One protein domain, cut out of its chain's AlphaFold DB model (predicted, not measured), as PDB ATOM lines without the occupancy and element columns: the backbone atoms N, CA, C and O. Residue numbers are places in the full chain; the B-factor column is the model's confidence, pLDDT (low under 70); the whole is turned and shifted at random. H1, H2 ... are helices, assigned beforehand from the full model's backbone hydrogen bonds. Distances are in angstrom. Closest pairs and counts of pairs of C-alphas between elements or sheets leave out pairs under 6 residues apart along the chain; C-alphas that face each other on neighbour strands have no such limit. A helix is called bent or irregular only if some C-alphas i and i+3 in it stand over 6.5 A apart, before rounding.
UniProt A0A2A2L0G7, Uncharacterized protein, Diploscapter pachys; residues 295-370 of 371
ATOM      1  N   ARG A 295     109.209 236.097 316.212       75.94
ATOM      2  CA  ARG A 295     108.388 234.913 316.475       75.94
ATOM      3  C   ARG A 295     107.132 235.262 317.273       75.94
ATOM      4  O   ARG A 295     106.062 234.766 316.947       75.94
ATOM      5  N   GLU A 296     107.256 236.087 318.304       75.19
ATOM      6  CA  GLU A 296     106.130 236.505 319.146       75.19
ATOM      7  C   GLU A 296     105.203 237.484 318.421       75.19
ATOM      8  O   GLU A 296     103.994 237.374 318.576       75.19
ATOM      9  N   GLN A 297     105.726 238.379 317.577       75.94
ATOM     10  CA  GLN A 297     104.907 239.253 316.727       75.94
ATOM     11  C   GLN A 297     104.039 238.440 315.756       75.94
ATOM     12  O   GLN A 297     102.841 238.692 315.641       75.94
ATOM     13  N   ILE A 298     104.620 237.420 315.113       79.06
ATOM     14  CA  ILE A 298     103.894 236.520 314.207       79.06
ATOM     15  C   ILE A 298     102.879 235.675 314.983       79.06
ATOM     16  O   ILE A 298     101.724 235.570 314.577       79.06
ATOM     17  N   LEU A 299     103.275 235.109 316.127       77.12
ATOM     18  CA  LEU A 299     102.382 234.303 316.961       77.12
ATOM     19  C   LEU A 299     101.185 235.129 317.469       77.12
ATOM     20  O   LEU A 299     100.053 234.653 317.436       77.12
ATOM     21  N   ASN A 300     101.408 236.379 317.878       74.38
ATOM     22  CA  ASN A 300     100.358 237.305 318.312       74.38
ATOM     23  C   ASN A 300      99.467 237.783 317.158       74.38
ATOM     24  O   ASN A 300      98.293 238.073 317.367       74.38
ATOM     25  N   ALA A 301     100.006 237.877 315.940       77.56
ATOM     26  CA  ALA A 301      99.228 238.237 314.759       77.56
ATOM     27  C   ALA A 301      98.318 237.099 314.272       77.56
ATOM     28  O   ALA A 301      97.288 237.367 313.658       77.56
ATOM     29  N   VAL A 302      98.700 235.846 314.536       79.12
ATOM     30  CA  VAL A 302      97.938 234.647 314.151       79.12
ATOM     31  C   VAL A 302      96.980 234.190 315.259       79.12
ATOM     32  O   VAL A 302      95.968 233.558 314.962       79.12
ATOM     33  N   SER A 303      97.259 234.515 316.524       77.50
ATOM     34  CA  SER A 303      96.434 234.090 317.660       77.50
ATOM     35  C   SER A 303      95.333 235.091 318.025       77.50
ATOM     36  O   SER A 303      95.571 236.270 318.302       77.50
ATOM     37  N   VAL A 304      94.101 234.583 318.121       73.50
ATOM     38  CA  VAL A 304      92.983 235.309 318.735       73.50
ATOM     39  C   VAL A 304      93.240 235.384 320.241       73.50
ATOM     40  O   VAL A 304      93.541 234.370 320.868       73.50
ATOM     41  N   ASN A 305      93.161 236.588 320.811       67.50
ATOM     42  CA  ASN A 305      93.307 236.838 322.249       67.50
ATOM     43  C   ASN A 305      94.572 236.210 322.888       67.50
ATOM     44  O   ASN A 305      94.505 235.593 323.949       67.50
ATOM     45  N   ALA A 306      95.724 236.311 322.208       63.03
ATOM     46  CA  ALA A 306      97.015 235.758 322.649       63.03
ATOM     47  C   ALA A 306      97.019 234.235 322.932       63.03
ATOM     48  O   ALA A 306      97.881 233.738 323.658       63.03
ATOM     49  N   GLY A 307      96.078 233.487 322.341       64.12
ATOM     50  CA  GLY A 307      95.989 232.030 322.467       64.12
ATOM     51  C   GLY A 307      95.051 231.529 323.568       64.12
ATOM     52  O   GLY A 307      94.936 230.314 323.732       64.12
ATOM     53  N   ASP A 308      94.350 232.411 324.289       65.62
ATOM     54  CA  ASP A 308      93.305 232.003 325.234       65.62
ATOM     55  C   ASP A 308      91.968 231.764 324.512       65.62
ATOM     56  O   ASP A 308      91.098 232.633 324.419       65.62
ATOM     57  N   LEU A 309      91.825 230.548 323.982       62.47
ATOM     58  CA  LEU A 309      90.632 230.071 323.272       62.47
ATOM     59  C   LEU A 309      89.424 229.865 324.200       62.47
ATOM     60  O   LEU A 309      88.306 229.730 323.709       62.47
ATOM     61  N   THR A 310      89.630 229.812 325.520       67.44
ATOM     62  CA  THR A 310      88.567 229.463 326.479       67.44
ATOM     63  C   THR A 310      87.671 230.645 326.837       67.44
ATOM     64  O   THR A 310      86.490 230.451 327.114       67.44
ATOM     65  N   ASN A 311      88.208 231.864 326.753       68.75
ATOM     66  CA  ASN A 311      87.497 233.112 327.041       68.75
ATOM     67  C   ASN A 311      87.237 233.963 325.782       68.75
ATOM     68  O   ASN A 311      86.796 235.104 325.895       68.75
ATOM     69  N   ALA A 312      87.546 233.447 324.587       67.75
ATOM     70  CA  ALA A 312      87.417 234.194 323.339       67.75
ATOM     71  C   ALA A 312      85.951 234.293 322.893       67.75
ATOM     72  O   ALA A 312      85.292 233.289 322.613       67.75
ATOM     73  N   THR A 313      85.441 235.520 322.786       79.56
ATOM     74  CA  THR A 313      84.078 235.777 322.319       79.56
ATOM     75  C   THR A 313      84.007 235.698 320.791       79.56
ATOM     76  O   THR A 313      84.978 235.978 320.089       79.56
ATOM     77  N   ILE A 314      82.828 235.415 320.225       78.81
ATOM     78  CA  ILE A 314      82.620 235.418 318.759       78.81
ATOM     79  C   ILE A 314      82.980 236.788 318.146       78.81
ATOM     80  O   ILE A 314      83.537 236.855 317.049       78.81
ATOM     81  N   CYS A 315      82.737 237.882 318.878       79.12
ATOM     82  CA  CYS A 315      83.154 239.227 318.476       79.12
ATOM     83  C   CYS A 315      84.685 239.373 318.396       79.12
ATOM     84  O   CYS A 315      85.182 240.044 317.491       79.12
ATOM     85  N   ASP A 316      85.445 238.705 319.265       78.56
ATOM     86  CA  ASP A 316      86.914 238.730 319.246       78.56
ATOM     87  C   ASP A 316      87.466 237.961 318.043       78.56
ATOM     88  O   ASP A 316      88.436 238.380 317.415       78.56
ATOM     89  N   CYS A 317      86.803 236.872 317.649       77.94
ATOM     90  CA  CYS A 317      87.142 236.126 316.438       77.94
ATOM     91  C   CYS A 317      86.857 236.932 315.161       77.94
ATOM     92  O   CYS A 317      87.698 236.972 314.262       77.94
ATOM     93  N   ILE A 318      85.702 237.606 315.081       82.56
ATOM     94  CA  ILE A 318      85.338 238.441 313.922       82.56
ATOM     95  C   ILE A 318      86.281 239.638 313.811       82.56
ATOM     96  O   ILE A 318      86.814 239.902 312.735       82.56
ATOM     97  N   THR A 319      86.532 240.336 314.921       81.38
ATOM     98  CA  THR A 319      87.478 241.460 314.944       81.38
ATOM     99  C   THR A 319      88.901 241.003 314.655       81.38
ATOM    100  O   THR A 319      89.625 241.724 313.987       81.38
ATOM    101  N   HIS A 320      89.310 239.801 315.074       82.31
ATOM    102  CA  HIS A 320      90.605 239.242 314.698       82.31
ATOM    103  C   HIS A 320      90.690 238.909 313.201       82.31
ATOM    104  O   HIS A 320      91.693 239.237 312.575       82.31
ATOM    105  N   ALA A 321      89.661 238.303 312.602       83.06
ATOM    106  CA  ALA A 321      89.622 238.003 311.166       83.06
ATOM    107  C   ALA A 321      89.640 239.289 310.320       83.06
ATOM    108  O   ALA A 321      90.445 239.426 309.400       83.06
ATOM    109  N   LEU A 322      88.839 240.277 310.727       85.50
ATOM    110  CA  LEU A 322      88.887 241.672 310.287       85.50
ATOM    111  C   LEU A 322      90.035 242.457 310.937       85.50
ATOM    112  O   LEU A 322      89.964 243.671 311.047       85.50
ATOM    113  N   ALA A 323      91.068 241.818 311.455       81.94
ATOM    114  CA  ALA A 323      92.317 242.479 311.808       81.94
ATOM    115  C   ALA A 323      93.503 241.823 311.110       81.94
ATOM    116  O   ALA A 323      94.615 242.349 311.126       81.94
ATOM    117  N   PHE A 324      93.279 240.644 310.535       84.62
ATOM    118  CA  PHE A 324      94.324 239.675 310.308       84.62
ATOM    119  C   PHE A 324      95.309 240.115 309.225       84.62
ATOM    120  O   PHE A 324      96.498 240.163 309.533       84.62
ATOM    121  N   PRO A 325      94.889 240.528 308.014       84.62
ATOM    122  CA  PRO A 325      95.857 240.982 307.018       84.62
ATOM    123  C   PRO A 325      96.727 242.166 307.490       84.62
ATOM    124  O   PRO A 325      97.893 242.240 307.123       84.62
ATOM    125  N   TRP A 326      96.241 243.043 308.375       81.00
ATOM    126  CA  TRP A 326      96.968 244.217 308.882       81.00
ATOM    127  C   TRP A 326      97.887 243.803 310.019       81.00
ATOM    128  O   TRP A 326      99.063 244.149 310.008       81.00
ATOM    129  N   LYS A 327      97.388 242.984 310.948       80.75
ATOM    130  CA  LYS A 327      98.194 242.356 311.999       80.75
ATOM    131  C   LYS A 327      99.352 241.552 311.419       80.75
ATOM    132  O   LYS A 327     100.476 241.679 311.890       80.75
ATOM    133  N   PHE A 328      99.091 240.765 310.381       82.62
ATOM    134  CA  PHE A 328     100.094 239.930 309.733       82.62
ATOM    135  C   PHE A 328     101.125 240.772 308.975       82.62
ATOM    136  O   PHE A 328     102.317 240.522 309.099       82.62
ATOM    137  N   THR A 329     100.694 241.824 308.269       79.75
ATOM    138  CA  THR A 329     101.624 242.753 307.599       79.75
ATOM    139  C   THR A 329     102.503 243.493 308.617       79.75
ATOM    140  O   THR A 329     103.711 243.608 308.423       79.75
ATOM    141  N   PHE A 330     101.933 243.941 309.742       78.06
ATOM    142  CA  PHE A 330     102.683 244.604 310.815       78.06
ATOM    143  C   PHE A 330     103.580 243.662 311.624       78.06
ATOM    144  O   PHE A 330     104.567 244.123 312.194       78.06
ATOM    145  N   ALA A 331     103.310 242.355 311.629       80.06
ATOM    146  CA  ALA A 331     104.210 241.367 312.218       80.06
ATOM    147  C   ALA A 331     105.552 241.261 311.476       80.06
ATOM    148  O   ALA A 331     106.500 240.719 312.039       80.06
ATOM    149  N   PHE A 332     105.647 241.801 310.249       79.50
ATOM    150  CA  PHE A 332     106.910 241.921 309.522       79.50
ATOM    151  C   PHE A 332     107.710 243.193 309.825       79.50
ATOM    152  O   PHE A 332     108.753 243.437 309.217       79.50
ATOM    153  N   ILE A 333     107.246 244.032 310.750       80.56
ATOM    154  CA  ILE A 333     108.036 245.172 311.202       80.56
ATOM    155  C   ILE A 333     109.113 244.646 312.151       80.56
ATOM    156  O   ILE A 333     108.770 244.009 313.151       80.56
ATOM    157  N   PRO A 334     110.404 244.952 311.914       78.81
ATOM    158  CA  PRO A 334     111.455 244.514 312.815       78.81
ATOM    159  C   PRO A 334     111.162 244.976 314.249       78.81
ATOM    160  O   PRO A 334     110.830 246.149 314.456       78.81
ATOM    161  N   PRO A 335     111.290 244.074 315.241       75.38
ATOM    162  CA  PRO A 335     111.082 244.378 316.636       75.38
ATOM    163  C   PRO A 335     111.812 245.645 317.065       75.38
ATOM    164  O   PRO A 335     113.009 245.781 316.793       75.38
ATOM    165  N   PRO A 336     111.147 246.544 317.806       68.00
ATOM    166  CA  PRO A 336     111.794 247.735 318.343       68.00
ATOM    167  C   PRO A 336     112.873 247.396 319.391       68.00
ATOM    168  O   PRO A 336     113.696 248.244 319.729       68.00
ATOM    169  N   SER A 337     112.927 246.145 319.862       67.06
ATOM    170  CA  SER A 337     114.016 245.605 320.683       67.06
ATOM    171  C   SER A 337     115.330 245.396 319.919       67.06
ATOM    172  O   SER A 337     116.386 245.273 320.543       67.06
ATOM    173  N   LEU A 338     115.297 245.369 318.583       70.44
ATOM    174  CA  LEU A 338     116.460 245.127 317.736       70.44
ATOM    175  C   LEU A 338     117.194 246.454 317.485       70.44
ATOM    176  O   LEU A 338     116.615 247.401 316.959       70.44
ATOM    177  N   MET A 339     118.466 246.533 317.895       70.19
ATOM    178  CA  MET A 339     119.332 247.717 317.734       70.19
ATOM    179  C   MET A 339     118.662 249.041 318.157       70.19
ATOM    180  O   MET A 339     118.659 250.003 317.394       70.19
ATOM    181  N   ASN A 340     118.067 249.097 319.356       72.00
ATOM    182  CA  ASN A 340     117.385 250.291 319.888       72.00
ATOM    183  C   ASN A 340     116.308 250.891 318.952       72.00
ATOM    184  O   ASN A 340     116.057 252.092 318.985       72.00
ATOM    185  N   GLY A 341     115.673 250.073 318.109       72.44
ATOM    186  CA  GLY A 341     114.542 250.493 317.281       72.44
ATOM    187  C   GLY A 341     114.906 251.176 315.960       72.44
ATOM    188  O   GLY A 341     114.005 251.484 315.181       72.44
ATOM    189  N   TYR A 342     116.195 251.344 315.643       80.44
ATOM    190  CA  TYR A 342     116.632 251.898 314.353       80.44
ATOM    191  C   TYR A 342     116.071 251.143 313.130       80.44
ATOM    192  O   TYR A 342     115.578 251.798 312.209       80.44
ATOM    193  N   PRO A 343     116.063 249.794 313.094       82.56
ATOM    194  CA  PRO A 343     115.498 249.055 311.965       82.56
ATOM    195  C   PRO A 343     113.990 249.283 311.791       82.56
ATOM    196  O   PRO A 343     113.506 249.373 310.666       82.56
ATOM    197  N   SER A 344     113.252 249.412 312.901       79.56
ATOM    198  CA  SER A 344     111.807 249.680 312.896       79.56
ATOM    199  C   SER A 344     111.501 251.061 312.314       79.56
ATOM    200  O   SER A 344     110.625 251.203 311.463       79.56
ATOM    201  N   PHE A 345     112.299 252.062 312.693       81.62
ATOM    202  CA  PHE A 345     112.182 253.426 312.186       81.62
ATOM    203  C   PHE A 345     112.436 253.523 310.674       81.62
ATOM    204  O   PHE A 345     111.646 254.127 309.950       81.62
ATOM    205  N   ILE A 346     113.502 252.887 310.176       84.81
ATOM    206  CA  ILE A 346     113.831 252.895 308.741       84.81
ATOM    207  C   ILE A 346     112.736 252.195 307.932       84.81
ATOM    208  O   ILE A 346     112.300 252.713 306.905       84.81
ATOM    209  N   PHE A 347     112.250 251.047 308.411       84.44
ATOM    210  CA  PHE A 347     111.176 250.317 307.743       84.44
ATOM    211  C   PHE A 347     109.890 251.154 307.648       84.44
ATOM    212  O   PHE A 347     109.272 251.213 306.586       84.44
ATOM    213  N   ALA A 348     109.527 251.872 308.718       82.12
ATOM    214  CA  ALA A 348     108.375 252.770 308.708       82.12
ATOM    215  C   ALA A 348     108.504 253.884 307.652       82.12
ATOM    216  O   ALA A 348     107.542 254.148 306.928       82.12
ATOM    217  N   LEU A 349     109.687 254.492 307.497       86.19
ATOM    218  CA  LEU A 349     109.922 255.516 306.469       86.19
ATOM    219  C   LEU A 349     109.765 254.961 305.047       86.19
ATOM    220  O   LEU A 349     109.164 255.621 304.199       86.19
ATOM    221  N   VAL A 350     110.256 253.744 304.789       87.06
ATOM    222  CA  VAL A 350     110.126 253.088 303.476       87.06
ATOM    223  C   VAL A 350     108.659 252.825 303.135       87.06
ATOM    224  O   VAL A 350     108.221 253.136 302.028       87.06
ATOM    225  N   VAL A 351     107.878 252.303 304.086       83.75
ATOM    226  CA  VAL A 351     106.454 251.997 303.867       83.75
ATOM    227  C   VAL A 351     105.636 253.270 303.637       83.75
ATOM    228  O   VAL A 351     104.806 253.308 302.729       83.75
ATOM    229  N   ILE A 352     105.892 254.337 304.401       85.75
ATOM    230  CA  ILE A 352     105.224 255.633 304.203       85.75
ATOM    231  C   ILE A 352     105.602 256.229 302.839       85.75
ATOM    232  O   ILE A 352     104.729 256.699 302.108       85.75
ATOM    233  N   GLY A 353     106.882 256.164 302.456       86.44
ATOM    234  CA  GLY A 353     107.349 256.600 301.138       86.44
ATOM    235  C   GLY A 353     106.674 255.842 299.990       86.44
ATOM    236  O   GLY A 353     106.237 256.443 299.013       86.44
ATOM    237  N   PHE A 354     106.502 254.528 300.132       85.50
ATOM    238  CA  PHE A 354     105.824 253.701 299.135       85.50
ATOM    239  C   PHE A 354     104.323 254.016 299.020       85.50
ATOM    240  O   PHE A 354     103.807 254.197 297.916       85.50
ATOM    241  N   LEU A 355     103.617 254.144 300.148       82.94
ATOM    242  CA  LEU A 355     102.186 254.474 300.155       82.94
ATOM    243  C   LEU A 355     101.915 255.863 299.569       82.94
ATOM    244  O   LEU A 355     101.002 256.028 298.761       82.94
ATOM    245  N   THR A 356     102.729 256.855 299.935       85.12
ATOM    246  CA  THR A 356     102.613 258.212 299.380       85.12
ATOM    247  C   THR A 356     102.886 258.237 297.874       85.12
ATOM    248  O   THR A 356     102.172 258.928 297.147       85.12
ATOM    249  N   ALA A 357     103.824 257.423 297.376       85.56
ATOM    250  CA  ALA A 357     104.078 257.272 295.944       85.56
ATOM    251  C   ALA A 357     102.890 256.651 295.187       85.56
ATOM    252  O   ALA A 357     102.523 257.146 294.119       85.56
ATOM    253  N   ILE A 358     102.239 255.618 295.735       82.88
ATOM    254  CA  ILE A 358     101.049 255.007 295.115       82.88
ATOM    255  C   ILE A 358      99.890 256.002 295.051       82.88
ATOM    256  O   ILE A 358      99.268 256.158 294.000       82.88
ATOM    257  N   VAL A 359      99.605 256.702 296.153       81.00
ATOM    258  CA  VAL A 359      98.522 257.697 296.193       81.00
ATOM    259  C   VAL A 359      98.802 258.831 295.205       81.00
ATOM    260  O   VAL A 359      97.915 259.202 294.437       81.00
ATOM    261  N   GLY A 360     100.045 259.315 295.150       78.19
ATOM    262  CA  GLY A 360     100.466 260.317 294.171       78.19
ATOM    263  C   GLY A 360     100.299 259.844 292.722       78.19
ATOM    264  O   GLY A 360      99.815 260.599 291.881       78.19
ATOM    265  N   THR A 361     100.621 258.579 292.441       73.69
ATOM    266  CA  THR A 361     100.492 257.971 291.104       73.69
ATOM    267  C   THR A 361      99.030 257.819 290.689       73.69
ATOM    268  O   THR A 361      98.657 258.188 289.575       73.69
ATOM    269  N   ASN A 362      98.166 257.361 291.597       74.25
ATOM    270  CA  ASN A 362      96.730 257.240 291.341       74.25
ATOM    271  C   ASN A 362      96.065 258.608 291.146       74.25
ATOM    272  O   ASN A 362      95.186 258.758 290.300       74.25
ATOM    273  N   GLN A 363      96.514 259.631 291.874       72.38
ATOM    274  CA  GLN A 363      96.013 260.993 291.706       72.38
ATOM    275  C   GLN A 363      96.470 261.630 290.383       72.38
ATOM    276  O   GLN A 363      95.722 262.400 289.779       72.38
ATOM    277  N   LEU A 364      97.659 261.270 289.891       68.69
ATOM    278  CA  LEU A 364      98.133 261.611 288.546       68.69
ATOM    279  C   LEU A 364      97.326 260.900 287.449       68.69
ATOM    280  O   LEU A 364      96.933 261.541 286.478       68.69
ATOM    281  N   LEU A 365      97.015 259.614 287.626       66.06
ATOM    282  CA  LEU A 365      96.196 258.835 286.689       66.06
ATOM    283  C   LEU A 365      94.756 259.349 286.593       66.06
ATOM    284  O   LEU A 365      94.227 259.478 285.491       66.06
ATOM    285  N   LEU A 366      94.135 259.720 287.715       68.19
ATOM    286  CA  LEU A 366      92.799 260.327 287.710       68.19
ATOM    287  C   LEU A 366      92.776 261.685 286.995       68.19
ATOM    288  O   LEU A 366      91.799 261.993 286.321       68.19
ATOM    289  N   ARG A 367      93.858 262.471 287.080       66.19
ATOM    290  CA  ARG A 367      93.996 263.731 286.326       66.19
ATOM    291  C   ARG A 367      94.221 263.530 284.827       66.19
ATOM    292  O   ARG A 367      93.887 264.422 284.053       66.19
ATOM    293  N   LEU A 368      94.804 262.404 284.419       65.56
ATOM    294  CA  LEU A 368      94.992 262.052 283.009       65.56
ATOM    295  C   LEU A 368      93.717 261.479 282.380       65.56
ATOM    296  O   LEU A 368      93.487 261.719 281.206       65.56
ATOM    297  N   ASN A 369      92.880 260.788 283.159       63.69
ATOM    298  CA  ASN A 369      91.573 260.288 282.709       63.69
ATOM    299  C   ASN A 369      90.460 261.355 282.745       63.69
ATOM    300  O   ASN A 369      89.356 261.104 282.268       63.69
ATOM    301  N   SER A 370      90.717 262.523 283.353       57.91
ATOM    302  CA  SER A 370      89.793 263.668 283.405       57.91
ATOM    303  C   SER A 370      90.110 264.766 282.375       57.91
ATOM    304  O   SER A 370      89.591 265.877 282.501       57.91
TER     305      SER A 370
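What this domain is: This is residues 295 to 370 of the 371 residues of an uncharacterized protein of Diploscapter pachys (UniProt A0A2A2L0G7). One long helix, H5, makes one limb of a V, and the other limb is the link of residues 331 to 337 with a small loose curl of four short helices, H1 to H4. In the curl the chain folds back so that H1 and H4 lie side by side, while residues 349 to 370, most of them in H5, stick out with nothing packed on them. The printed part has 76 residues with five named helices, H1 to H5 in order, and no named strand; the class is all helix. The whole is only just extended, close to loose, with a radius of gyration of the C-alphas of 17.5 A, and only just flat, spanning 55 by 36 by 11 A.

Where its parts are: H5, residues 338 to 368, is 44.2 A long, from C-alpha 338 at (116.460, 245.127, 317.736) to C-alpha 368 at (94.992, 262.052, 283.009). It is irregular: C-alphas 340 and 343 are 8.2 A apart. H4 is residues 324 to 330, 9.7 A; H3 is 314 to 321, 10.6 A; H2 is 304 to 307, 5.8 A. H1, residues 295 to 302, is 10.7 A and begins at C-alpha 295 at (108.388, 234.913, 316.475).

How they stand to each other: H5 touches no helix and is apart from H1, H2, H3 and H4. H4 touches H1 at a shallow tilt of 27 degrees, opposite ways; their closest C-alphas, Lys 327 and Ala 301, are 5.1 A apart. H3 and H4 meet only through their tight link. H2 touches H3, closest at the C-alphas of Val 304 and His 320, 6.1 A. H1 and H2 are close but not clearly touching, closest at Asn 300 and Ala 306, whose C-alphas are 5.7 A apart. Each O i to N i+4 pair is within hydrogen-bond range in H1, H3 and H4, and 24 of 27 are in H5; H2 is too short for one.

The domain as a whole: The two C-alphas farthest apart, Thr 310 and Ser 370, are 55.0 A apart. The printed part has no cut and no long link. Mean pLDDT of the printed part is 76.7; residues 305 to 312, 336 to 337 and 364 to 370 are under 70.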